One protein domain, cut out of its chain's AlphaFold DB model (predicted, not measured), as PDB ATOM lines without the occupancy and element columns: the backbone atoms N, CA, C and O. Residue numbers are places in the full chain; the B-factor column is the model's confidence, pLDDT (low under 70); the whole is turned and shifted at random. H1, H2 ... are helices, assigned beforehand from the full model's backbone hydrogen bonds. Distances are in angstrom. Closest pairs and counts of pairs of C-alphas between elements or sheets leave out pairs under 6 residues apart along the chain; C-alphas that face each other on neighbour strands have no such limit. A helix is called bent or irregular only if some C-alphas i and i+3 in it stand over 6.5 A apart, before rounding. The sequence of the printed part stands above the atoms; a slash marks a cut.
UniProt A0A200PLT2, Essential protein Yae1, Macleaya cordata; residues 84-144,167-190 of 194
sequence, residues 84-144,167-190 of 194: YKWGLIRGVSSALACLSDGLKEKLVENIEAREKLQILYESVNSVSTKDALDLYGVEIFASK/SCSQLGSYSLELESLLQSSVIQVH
ATOM      1  N   TYR A  84     -41.928 -44.044  22.625       80.50
ATOM      2  CA  TYR A  84     -40.811 -44.524  21.828       80.50
ATOM      3  C   TYR A  84     -39.522 -44.583  22.651       80.50
ATOM      4  O   TYR A  84     -38.875 -45.626  22.674       80.50
ATOM      5  N   LYS A  85     -39.176 -43.515  23.383       81.88
ATOM      6  CA  LYS A  85     -37.960 -43.480  24.217       81.88
ATOM      7  C   LYS A  85     -37.949 -44.592  25.263       81.88
ATOM      8  O   LYS A  85     -36.988 -45.349  25.350       81.88
ATOM      9  N   TRP A  86     -39.029 -44.736  26.026       83.12
ATOM     10  CA  TRP A  86     -39.109 -45.780  27.049       83.12
ATOM     11  C   TRP A  86     -39.132 -47.190  26.458       83.12
ATOM     12  O   TRP A  86     -38.462 -48.092  26.965       83.12
ATOM     13  N   GLY A  87     -39.868 -47.376  25.358       82.75
ATOM     14  CA  GLY A  87     -39.909 -48.636  24.621       82.75
ATOM     15  C   GLY A  87     -38.536 -49.032  24.081       82.75
ATOM     16  O   GLY A  87     -38.162 -50.197  24.178       82.75
ATOM     17  N   LEU A  88     -37.757 -48.066  23.588       83.62
ATOM     18  CA  LEU A  88     -36.384 -48.279  23.146       83.62
ATOM     19  C   LEU A  88     -35.489 -48.688  24.316       83.62
ATOM     20  O   LEU A  88     -34.781 -49.687  24.209       83.62
ATOM     21  N   ILE A  89     -35.562 -47.974  25.445       84.50
ATOM     22  CA  ILE A  89     -34.733 -48.277  26.614       84.50
ATOM     23  C   ILE A  89     -35.005 -49.694  27.117       84.50
ATOM     24  O   ILE A  89     -34.070 -50.478  27.275       84.50
ATOM     25  N   ARG A  90     -36.278 -50.065  27.300       84.69
ATOM     26  CA  ARG A  90     -36.663 -51.427  27.702       84.69
ATOM     27  C   ARG A  90     -36.317 -52.475  26.658       84.69
ATOM     28  O   ARG A  90     -35.817 -53.534  27.015       84.69
ATOM     29  N   GLY A  91     -36.586 -52.197  25.388       84.88
ATOM     30  CA  GLY A  91     -36.370 -53.147  24.303       84.88
ATOM     31  C   GLY A  91     -34.893 -53.470  24.110       84.88
ATOM     32  O   GLY A  91     -34.521 -54.639  24.081       84.88
ATOM     33  N   VAL A  92     -34.047 -52.442  24.034       84.19
ATOM     34  CA  VAL A  92     -32.603 -52.606  23.843       84.19
ATOM     35  C   VAL A  92     -31.967 -53.232  25.081       84.19
ATOM     36  O   VAL A  92     -31.278 -54.239  24.949       84.19
ATOM     37  N   SER A  93     -32.240 -52.714  26.283       83.38
ATOM     38  CA  SER A  93     -31.680 -53.290  27.517       83.38
ATOM     39  C   SER A  93     -32.121 -54.742  27.733       83.38
ATOM     40  O   SER A  93     -31.290 -55.582  28.069       83.38
ATOM     41  N   SER A  94     -33.386 -55.078  27.454       84.19
ATOM     42  CA  SER A  94     -33.888 -56.454  27.533       84.19
ATOM     43  C   SER A  94     -33.254 -57.361  26.485       84.19
ATOM     44  O   SER A  94     -32.828 -58.463  26.825       84.19
ATOM     45  N   ALA A  95     -33.144 -56.905  25.233       84.94
ATOM     46  CA  ALA A  95     -32.476 -57.667  24.187       84.94
ATOM     47  C   ALA A  95     -31.032 -57.967  24.595       84.94
ATOM     48  O   ALA A  95     -30.644 -59.133  24.604       84.94
ATOM     49  N   LEU A  96     -30.272 -56.949  25.018       81.38
ATOM     50  CA  LEU A  96     -28.905 -57.136  25.495       81.38
ATOM     51  C   LEU A  96     -28.840 -58.081  26.694       81.38
ATOM     52  O   LEU A  96     -27.993 -58.967  26.680       81.38
ATOM     53  N   ALA A  97     -29.727 -57.968  27.684       82.44
ATOM     54  CA  ALA A  97     -29.746 -58.863  28.843       82.44
ATOM     55  C   ALA A  97     -29.983 -60.333  28.449       82.44
ATOM     56  O   ALA A  97     -29.358 -61.229  29.024       82.44
ATOM     57  N   CYS A  98     -30.814 -60.587  27.434       84.06
ATOM     58  CA  CYS A  98     -31.134 -61.927  26.936       84.06
ATOM     59  C   CYS A  98     -30.059 -62.559  26.031       84.06
ATOM     60  O   CYS A  98     -30.166 -63.745  25.717       84.06
ATOM     61  N   LEU A  99     -29.035 -61.817  25.592       84.12
ATOM     62  CA  LEU A  99     -27.943 -62.391  24.797       84.12
ATOM     63  C   LEU A  99     -27.060 -63.330  25.641       84.12
ATOM     64  O   LEU A  99     -26.839 -63.111  26.831       84.12
ATOM     65  N   SER A 100     -26.484 -64.349  25.000       82.19
ATOM     66  CA  SER A 100     -25.430 -65.177  25.602       82.19
ATOM     67  C   SER A 100     -24.150 -64.367  25.822       82.19
ATOM     68  O   SER A 100     -23.811 -63.534  24.976       82.19
ATOM     69  N   ASP A 101     -23.386 -64.677  26.867       80.69
ATOM     70  CA  ASP A 101     -22.195 -63.905  27.248       80.69
ATOM     71  C   ASP A 101     -21.157 -63.802  26.125       80.69
ATOM     72  O   ASP A 101     -20.698 -62.706  25.834       80.69
ATOM     73  N   GLY A 102     -20.920 -64.873  25.357       77.31
ATOM     74  CA  GLY A 102     -20.010 -64.827  24.201       77.31
ATOM     75  C   GLY A 102     -20.465 -63.916  23.045       77.31
ATOM     76  O   GLY A 102     -19.641 -63.485  22.238       77.31
ATOM     77  N   LEU A 103     -21.761 -63.586  22.948       77.31
ATOM     78  CA  LEU A 103     -22.276 -62.585  22.000       77.31
ATOM     79  C   LEU A 103     -22.235 -61.176  22.599       77.31
ATOM     80  O   LEU A 103     -21.885 -60.242  21.882       77.31
ATOM     81  N   LYS A 104     -22.516 -61.030  23.902       79.50
ATOM     82  CA  LYS A 104     -22.348 -59.768  24.645       79.50
ATOM     83  C   LYS A 104     -20.895 -59.294  24.576       79.50
ATOM     84  O   LYS A 104     -20.657 -58.189  24.105       79.50
ATOM     85  N   GLU A 105     -19.956 -60.180  24.926       78.62
ATOM     86  CA  GLU A 105     -18.824 -60.561  24.070       78.62
ATOM     87  C   GLU A 105     -18.378 -59.549  23.018       78.62
ATOM     88  O   GLU A 105     -17.653 -58.579  23.233       78.62
ATOM     89  N   LYS A 106     -18.829 -59.890  21.821       76.62
ATOM     90  CA  LYS A 106     -18.465 -59.279  20.556       76.62
ATOM     91  C   LYS A 106     -19.188 -57.962  20.312       76.62
ATOM     92  O   LYS A 106     -18.797 -57.217  19.424       76.62
ATOM     93  N   LEU A 107     -20.283 -57.721  21.028       76.31
ATOM     94  CA  LEU A 107     -21.141 -56.564  20.817       76.31
ATOM     95  C   LEU A 107     -20.657 -55.349  21.607       76.31
ATOM     96  O   LEU A 107     -20.618 -54.235  21.090       76.31
ATOM     97  N   VAL A 108     -20.277 -55.593  22.859       78.12
ATOM     98  CA  VAL A 108     -19.760 -54.607  23.801       78.12
ATOM     99  C   VAL A 108     -18.448 -55.170  24.320       78.12
ATOM    100  O   VAL A 108     -18.452 -56.000  25.219       78.12
ATOM    101  N   GLU A 109     -17.314 -54.778  23.754       74.31
ATOM    102  CA  GLU A 109     -16.015 -55.345  24.155       74.31
ATOM    103  C   GLU A 109     -15.620 -54.945  25.588       74.31
ATOM    104  O   GLU A 109     -14.923 -55.683  26.281       74.31
ATOM    105  N   ASN A 110     -16.108 -53.795  26.060       79.38
ATOM    106  CA  ASN A 110     -15.802 -53.269  27.383       79.38
ATOM    107  C   ASN A 110     -16.642 -53.950  28.482       79.38
ATOM    108  O   ASN A 110     -17.871 -53.854  28.493       79.38
ATOM    109  N   ILE A 111     -15.971 -54.595  29.441       79.81
ATOM    110  CA  ILE A 111     -16.616 -55.298  30.559       79.81
ATOM    111  C   ILE A 111     -17.387 -54.352  31.494       79.81
ATOM    112  O   ILE A 111     -18.499 -54.674  31.903       79.81
ATOM    113  N   GLU A 112     -16.867 -53.147  31.740       82.94
ATOM    114  CA  GLU A 112     -17.506 -52.128  32.583       82.94
ATOM    115  C   GLU A 112     -18.810 -51.628  31.946       82.94
ATOM    116  O   GLU A 112     -19.819 -51.427  32.620       82.94
ATOM    117  N   ALA A 113     -18.819 -51.474  30.617       81.50
ATOM    118  CA  ALA A 113     -20.019 -51.084  29.885       81.50
ATOM    119  C   ALA A 113     -21.111 -52.163  29.969       81.50
ATOM    120  O   ALA A 113     -22.293 -51.834  30.044       81.50
ATOM    121  N   ARG A 114     -20.742 -53.449  30.018       81.12
ATOM    122  CA  ARG A 114     -21.715 -54.541  30.184       81.12
ATOM    123  C   ARG A 114     -22.323 -54.591  31.571       81.12
ATOM    124  O   ARG A 114     -23.527 -54.793  31.681       81.12
ATOM    125  N   GLU A 115     -21.512 -54.406  32.607       86.38
ATOM    126  CA  GLU A 115     -22.012 -54.326  33.979       86.38
ATOM    127  C   GLU A 115     -22.987 -53.153  34.121       86.38
ATOM    128  O   GLU A 115     -24.089 -53.324  34.637       86.38
ATOM    129  N   LYS A 116     -22.650 -51.990  33.550       87.12
ATOM    130  CA  LYS A 116     -23.547 -50.827  33.503       87.12
ATOM    131  C   LYS A 116     -24.834 -51.097  32.724       87.12
ATOM    132  O   LYS A 116     -25.907 -50.736  33.192       87.12
ATOM    133  N   LEU A 117     -24.765 -51.779  31.580       85.50
ATOM    134  CA  LEU A 117     -25.954 -52.180  30.817       85.50
ATOM    135  C   LEU A 117     -26.857 -53.139  31.603       85.50
ATOM    136  O   LEU A 117     -28.080 -53.032  31.520       85.50
ATOM    137  N   GLN A 118     -26.268 -54.057  32.371       86.69
ATOM    138  CA  GLN A 118     -27.011 -54.972  33.234       86.69
ATOM    139  C   GLN A 118     -27.698 -54.217  34.380       86.69
ATOM    140  O   GLN A 118     -28.888 -54.416  34.615       86.69
ATOM    141  N   ILE A 119     -26.986 -53.296  35.034       89.75
ATOM    142  CA  ILE A 119     -27.538 -52.427  36.084       89.75
ATOM    143  C   ILE A 119     -28.671 -51.554  35.526       89.75
ATOM    144  O   ILE A 119     -29.716 -51.408  36.163       89.75
ATOM    145  N   LEU A 120     -28.499 -51.012  34.317       87.81
ATOM    146  CA  LEU A 120     -29.521 -50.237  33.618       87.81
ATOM    147  C   LEU A 120     -30.759 -51.091  33.323       87.81
ATOM    148  O   LEU A 120     -31.879 -50.655  33.586       87.81
ATOM    149  N   TYR A 121     -30.571 -52.313  32.818       88.44
ATOM    150  CA  TYR A 121     -31.663 -53.253  32.570       88.44
ATOM    151  C   TYR A 121     -32.447 -53.552  33.851       88.44
ATOM    152  O   TYR A 121     -33.672 -53.436  33.863       88.44
ATOM    153  N   GLU A 122     -31.760 -53.890  34.941       88.94
ATOM    154  CA  GLU A 122     -32.393 -54.179  36.230       88.94
ATOM    155  C   GLU A 122     -33.143 -52.960  36.771       88.94
ATOM    156  O   GLU A 122     -34.297 -53.081  37.186       88.94
ATOM    157  N   SER A 123     -32.539 -51.774  36.670       88.56
ATOM    158  CA  SER A 123     -33.153 -50.511  37.082       88.56
ATOM    159  C   SER A 123     -34.434 -50.232  36.296       88.56
ATOM    160  O   SER A 123     -35.491 -50.027  36.887       88.56
ATOM    161  N   VAL A 124     -34.388 -50.310  34.966       85.75
ATOM    162  CA  VAL A 124     -35.536 -50.034  34.089       85.75
ATOM    163  C   VAL A 124     -36.632 -51.100  34.217       85.75
ATOM    164  O   VAL A 124     -37.828 -50.790  34.119       85.75
ATOM    165  N   ASN A 125     -36.251 -52.361  34.430       86.50
ATOM    166  CA  ASN A 125     -37.183 -53.472  34.604       86.50
ATOM    167  C   ASN A 125     -37.824 -53.485  36.003       86.50
ATOM    168  O   ASN A 125     -38.939 -53.981  36.151       86.50
ATOM    169  N   SER A 126     -37.165 -52.899  37.008       87.94
ATOM    170  CA  SER A 126     -37.738 -52.710  38.349       87.94
ATOM    171  C   SER A 126     -38.868 -51.674  38.382       87.94
ATOM    172  O   SER A 126     -39.736 -51.743  39.253       87.94
ATOM    173  N   VAL A 127     -38.896 -50.746  37.417       85.81
ATOM    174  CA  VAL A 127     -39.947 -49.726  37.315       85.81
ATOM    175  C   VAL A 127     -41.294 -50.397  37.050       85.81
ATOM    176  O   VAL A 127     -41.492 -51.076  36.034       85.81
ATOM    177  N   SER A 128     -42.248 -50.195  37.956       83.00
ATOM    178  CA  SER A 128     -43.581 -50.771  37.805       83.00
ATOM    179  C   SER A 128     -44.337 -50.113  36.648       83.00
ATOM    180  O   SER A 128     -44.027 -49.003  36.216       83.00
ATOM    181  N   THR A 129     -45.379 -50.774  36.140       79.06
ATOM    182  CA  THR A 129     -46.243 -50.169  35.112       79.06
ATOM    183  C   THR A 129     -46.858 -48.858  35.595       79.06
ATOM    184  O   THR A 129     -47.018 -47.944  34.798       79.06
ATOM    185  N   LYS A 130     -47.176 -48.746  36.890       78.94
ATOM    186  CA  LYS A 130     -47.739 -47.523  37.464       78.94
ATOM    187  C   LYS A 130     -46.711 -46.393  37.471       78.94
ATOM    188  O   LYS A 130     -47.001 -45.324  36.951       78.94
ATOM    189  N   ASP A 131     -45.517 -46.661  37.987       81.75
ATOM    190  CA  ASP A 131     -44.461 -45.648  38.080       81.75
ATOM    191  C   ASP A 131     -44.014 -45.202  36.684       81.75
ATOM    192  O   ASP A 131     -43.765 -44.024  36.451       81.75
ATOM    193  N   ALA A 132     -44.006 -46.125  35.714       79.44
ATOM    194  CA  ALA A 132     -43.791 -45.781  34.317       79.44
ATOM    195  C   ALA A 132     -44.849 -44.783  33.816       79.44
ATOM    196  O   ALA A 132     -44.489 -43.789  33.203       79.44
ATOM    197  N   LEU A 133     -46.142 -44.980  34.089       79.44
ATOM    198  CA  LEU A 133     -47.177 -44.026  33.655       79.44
ATOM    199  C   LEU A 133     -47.007 -42.648  34.284       79.44
ATOM    200  O   LEU A 133     -47.210 -41.642  33.602       79.44
ATOM    201  N   ASP A 134     -46.631 -42.607  35.558       82.44
ATOM    202  CA  ASP A 134     -46.400 -41.352  36.264       82.44
ATOM    203  C   ASP A 134     -45.205 -40.609  35.635       82.44
ATOM    204  O   ASP A 134     -45.320 -39.426  35.305       82.44
ATOM    205  N   LEU A 135     -44.114 -41.320  35.323       80.81
ATOM    206  CA  LEU A 135     -42.968 -40.774  34.583       80.81
ATOM    207  C   LEU A 135     -43.354 -40.264  33.189       80.81
ATOM    208  O   LEU A 135     -42.905 -39.197  32.772       80.81
ATOM    209  N   TYR A 136     -44.219 -40.988  32.474       78.50
ATOM    210  CA  TYR A 136     -44.727 -40.549  31.173       78.50
ATOM    211  C   TYR A 136     -45.523 -39.255  31.280       78.50
ATOM    212  O   TYR A 136     -45.341 -38.355  30.462       78.50
ATOM    213  N   GLY A 137     -46.408 -39.166  32.276       77.31
ATOM    214  CA  GLY A 137     -47.176 -37.959  32.539       77.31
ATOM    215  C   GLY A 137     -46.244 -36.771  32.739       77.31
ATOM    216  O   GLY A 137     -46.357 -35.777  32.021       77.31
ATOM    217  N   VAL A 138     -45.276 -36.907  33.648       81.06
ATOM    218  CA  VAL A 138     -44.297 -35.858  33.960       81.06
ATOM    219  C   VAL A 138     -43.508 -35.422  32.719       81.06
ATOM    220  O   VAL A 138     -43.415 -34.222  32.459       81.06
ATOM    221  N   GLU A 139     -43.003 -36.357  31.911       79.00
ATOM    222  CA  GLU A 139     -42.226 -36.046  30.698       79.00
ATOM    223  C   GLU A 139     -43.073 -35.321  29.633       79.00
ATOM    224  O   GLU A 139     -42.607 -34.369  28.994       79.00
ATOM    225  N   ILE A 140     -44.335 -35.727  29.451       78.12
ATOM    226  CA  ILE A 140     -45.273 -35.056  28.536       78.12
ATOM    227  C   ILE A 140     -45.539 -33.621  29.017       78.12
ATOM    228  O   ILE A 140     -45.482 -32.683  28.218       78.12
ATOM    229  N   PHE A 141     -45.774 -33.416  30.318       77.12
ATOM    230  CA  PHE A 141     -45.981 -32.077  30.885       77.12
ATOM    231  C   PHE A 141     -44.731 -31.192  30.776       77.12
ATOM    232  O   PHE A 141     -44.840 -30.009  30.447       77.12
ATOM    233  N   ALA A 142     -43.542 -31.758  30.982       74.75
ATOM    234  CA  ALA A 142     -42.276 -31.043  30.846       74.75
ATOM    235  C   ALA A 142     -41.928 -30.699  29.388       74.75
ATOM    236  O   ALA A 142     -41.309 -29.670  29.116       74.75
ATOM    237  N   SER A 143     -42.340 -31.530  28.428       70.62
ATOM    238  CA  SER A 143     -42.169 -31.237  27.000       70.62
ATOM    239  C   SER A 143     -43.059 -30.067  26.564       70.62
ATOM    240  O   SER A 143     -42.602 -29.174  25.850       70.62
ATOM    241  N   LYS A 144     -44.289 -29.987  27.091       69.38
ATOM    242  CA  LYS A 144     -45.217 -28.871  26.830       69.38
ATOM    243  C   LYS A 144     -44.741 -27.526  27.364       69.38
ATOM    244  O   LYS A 144     -44.922 -26.504  26.701       69.38
ATOM    245  N   SER A 167     -38.641 -35.846  39.163       44.50
ATOM    246  CA  SER A 167     -38.987 -37.031  38.352       44.50
ATOM    247  C   SER A 167     -38.839 -36.851  36.835       44.50
ATOM    248  O   SER A 167     -38.740 -37.840  36.114       44.50
ATOM    249  N   CYS A 168     -38.713 -35.614  36.337       47.09
ATOM    250  CA  CYS A 168     -38.432 -35.339  34.918       47.09
ATOM    251  C   CYS A 168     -37.002 -35.757  34.505       47.09
ATOM    252  O   CYS A 168     -36.639 -35.726  33.331       47.09
ATOM    253  N   SER A 169     -36.164 -36.132  35.474       61.19
ATOM    254  CA  SER A 169     -34.765 -36.489  35.258       61.19
ATOM    255  C   SER A 169     -34.553 -37.959  34.889       61.19
ATOM    256  O   SER A 169     -33.593 -38.259  34.187       61.19
ATOM    257  N   GLN A 170     -35.443 -38.866  35.304       72.94
ATOM    258  CA  GLN A 170     -35.161 -40.308  35.277       72.94
ATOM    259  C   GLN A 170     -35.255 -40.924  33.876       72.94
ATOM    260  O   GLN A 170     -34.368 -41.661  33.451       72.94
ATOM    261  N   LEU A 171     -36.307 -40.612  33.114       77.62
ATOM    262  CA  LEU A 171     -36.441 -41.141  31.752       77.62
ATOM    263  C   LEU A 171     -35.349 -40.581  30.829       77.62
ATOM    264  O   LEU A 171     -34.743 -41.318  30.047       77.62
ATOM    265  N   GLY A 172     -35.075 -39.281  30.957       79.00
ATOM    266  CA  GLY A 172     -33.984 -38.615  30.254       79.00
ATOM    267  C   GLY A 172     -32.616 -39.193  30.619       79.00
ATOM    268  O   GLY A 172     -31.815 -39.445  29.721       79.00
ATOM    269  N   SER A 173     -32.358 -39.466  31.904       83.44
ATOM    270  CA  SER A 173     -31.087 -40.045  32.344       83.44
ATOM    271  C   SER A 173     -30.878 -41.452  31.796       83.44
ATOM    272  O   SER A 173     -29.805 -41.722  31.270       83.44
ATOM    273  N   TYR A 174     -31.900 -42.314  31.819       83.44
ATOM    274  CA  TYR A 174     -31.792 -43.659  31.243       83.44
ATOM    275  C   TYR A 174     -31.562 -43.633  29.730       83.44
ATOM    276  O   TYR A 174     -30.806 -44.450  29.208       83.44
ATOM    277  N   SER A 175     -32.190 -42.688  29.022       81.56
ATOM    278  CA  SER A 175     -31.971 -42.503  27.584       81.56
ATOM    279  C   SER A 175     -30.520 -42.130  27.289       81.56
ATOM    280  O   SER A 175     -29.893 -42.744  26.431       81.56
ATOM    281  N   LEU A 176     -29.976 -41.148  28.014       84.44
ATOM    282  CA  LEU A 176     -28.598 -40.685  27.835       84.44
ATOM    283  C   LEU A 176     -27.577 -41.752  28.239       84.44
ATOM    284  O   LEU A 176     -26.559 -41.922  27.572       84.44
ATOM    285  N   GLU A 177     -27.850 -42.481  29.319       85.31
ATOM    286  CA  GLU A 177     -27.003 -43.575  29.786       85.31
ATOM    287  C   GLU A 177     -26.957 -44.708  28.760       85.31
ATOM    288  O   GLU A 177     -25.874 -45.162  28.394       85.31
ATOM    289  N   LEU A 178     -28.113 -45.101  28.215       83.94
ATOM    290  CA  LEU A 178     -28.175 -46.099  27.157       83.94
ATOM    291  C   LEU A 178     -27.433 -45.642  25.895       83.94
ATOM    292  O   LEU A 178     -26.662 -46.414  25.335       83.94
ATOM    293  N   GLU A 179     -27.644 -44.403  25.448       83.12
ATOM    294  CA  GLU A 179     -26.962 -43.860  24.268       83.12
ATOM    295  C   GLU A 179     -25.443 -43.821  24.453       83.12
ATOM    296  O   GLU A 179     -24.710 -44.246  23.562       83.12
ATOM    297  N   SER A 180     -24.964 -43.388  25.621       83.38
ATOM    298  CA  SER A 180     -23.539 -43.381  25.969       83.38
ATOM    299  C   SER A 180     -22.940 -44.793  25.941       83.38
ATOM    300  O   SER A 180     -21.886 -45.029  25.343       83.38
ATOM    301  N   LEU A 181     -23.649 -45.769  26.516       81.56
ATOM    302  CA  LEU A 181     -23.221 -47.168  26.526       81.56
ATOM    303  C   LEU A 181     -23.232 -47.778  25.119       81.56
ATOM    304  O   LEU A 181     -22.323 -48.530  24.769       81.56
ATOM    305  N   LEU A 182     -24.199 -47.414  24.276       77.69
ATOM    306  CA  LEU A 182     -24.266 -47.881  22.892       77.69
ATOM    307  C   LEU A 182     -23.208 -47.235  21.996       77.69
ATOM    308  O   LEU A 182     -22.647 -47.930  21.156       77.69
ATOM    309  N   GLN A 183     -22.866 -45.958  22.198       75.12
ATOM    310  CA  GLN A 183     -21.757 -45.298  21.495       75.12
ATOM    311  C   GLN A 183     -20.402 -45.951  21.788       75.12
ATOM    312  O   GLN A 183     -19.507 -45.917  20.945       75.12
ATOM    313  N   SER A 184     -20.254 -46.568  22.964       67.12
ATOM    314  CA  SER A 184     -19.073 -47.366  23.315       67.12
ATOM    315  C   SER A 184     -19.058 -48.767  22.681       67.12
ATOM    316  O   SER A 184     -18.065 -49.486  22.786       67.12
ATOM    317  N   SER A 185     -20.154 -49.162  22.031       66.12
ATOM    318  CA  SER A 185     -20.362 -50.475  21.421       66.12
ATOM    319  C   SER A 185     -20.381 -50.390  19.892       66.12
ATOM    320  O   SER A 185     -20.509 -49.316  19.309       66.12
ATOM    321  N   VAL A 186     -20.308 -51.538  19.212       62.22
ATOM    322  CA  VAL A 186     -20.379 -51.597  17.736       62.22
ATOM    323  C   VAL A 186     -21.794 -51.264  17.214       62.22
ATOM    324  O   VAL A 186     -21.989 -51.038  16.018       62.22
ATOM    325  N   ILE A 187     -22.804 -51.209  18.090       62.41
ATOM    326  CA  ILE A 187     -24.192 -50.942  17.705       62.41
ATOM    327  C   ILE A 187     -24.417 -49.440  17.522       62.41
ATOM    328  O   ILE A 187     -24.553 -48.692  18.488       62.41
ATOM    329  N   GLN A 188     -24.586 -49.006  16.274       58.81
ATOM    330  CA  GLN A 188     -25.171 -47.698  15.988       58.81
ATOM    331  C   GLN A 188     -26.699 -47.779  16.050       58.81
ATOM    332  O   GLN A 188     -27.342 -48.318  15.149       58.81
ATOM    333  N   VAL A 189     -27.295 -47.207  17.097       57.28
ATOM    334  CA  VAL A 189     -28.736 -46.927  17.116       57.28
ATOM    335  C   VAL A 189     -28.957 -45.585  16.428       57.28
ATOM    336  O   VAL A 189     -28.792 -44.525  17.022       57.28
ATOM    337  N   HIS A 190     -29.311 -45.627  15.145       53.69
ATOM    338  CA  HIS A 190     -29.780 -44.440  14.438       53.69
ATOM    339  C   HIS A 190     -31.163 -44.056  14.976       53.69
ATOM    340  O   HIS A 190     -32.168 -44.688  14.645       53.69
TER     341      HIS A 190
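This is residues 84 to 144 and 167 to 190 of the 194 residues of the protein "Essential protein Yae1" of Macleaya cordata (UniProt A0A200PLT2). Three helices, H1, H3 and H5, pack on one another as a core, mostly crossed, with H4 set across one end, where it meets residues 167 to 171 of H5 about perpendicular, and the short H2 at the other end. After H5 the unnamed residues 184 to 190 fold back. The printed part has 85 residues with five named helices, H1 to H5 in chain order, and no named strand: the class is all helix. It is compact, with a radius of gyration of the C-alphas of 13.5 A, yet elongated, spanning 41 by 23 by 19 A.

Find C-alpha 84 at (-40.811, -44.524, 21.828); from there H1 runs through residues 84 to 98, 20.6 A. Next come H2, residues 101 to 107, 9.8 A, and H3, residues 111 to 126, 22.7 A. H4, residues 129 to 144, covers 22.9 A. H5, residues 167 to 183, covers 25.5 A and ends at C-alpha 183, (-21.757, -45.298, 21.495); it is irregular, but only just, with C-alphas 168 and 171 6.9 A apart.

Look first at H5, the hub. With residues 174 to 181 alone it touches H3, closest C-alphas Ala 113 and Leu 181 at 6.1 A, opposite ways at a shallow tilt of 32 degrees, only just short of steep. Residues 85 to 89 of H1 touch it, closest C-alphas Ile 89 and Ser 175 at 6.5 A, at a steep tilt of 51 degrees. H4 touches it about perpendicular, 87 degrees, closest C-alphas Glu 139 and Cys 168 at 5.7 A. H1 and H3 touch at Ser 93 and Tyr 121, their closest C-alphas, 5.1 A apart, at a steep tilt of 59 degrees. H2 is close to H1 but not clearly touching, C-alphas Leu 96 and Lys 104 being closest at 7.1 A. Every O i to N i+4 pair is within hydrogen-bond range in H1, H3 and H4; in H2 2 of 3 are, in H5 11 of 13.

The farthest C-alphas, Gly 102 and Lys 144, are 44.0 A apart. Residues 145 to 166 are not printed, a gap of 15.4 A between C-alphas 144 and 167. The links H1 to H2, H2 to H3 and H3 to H4 are tight. Confidence is under 70 at residue 144, residues 167 to 169 and residues 184 to 190.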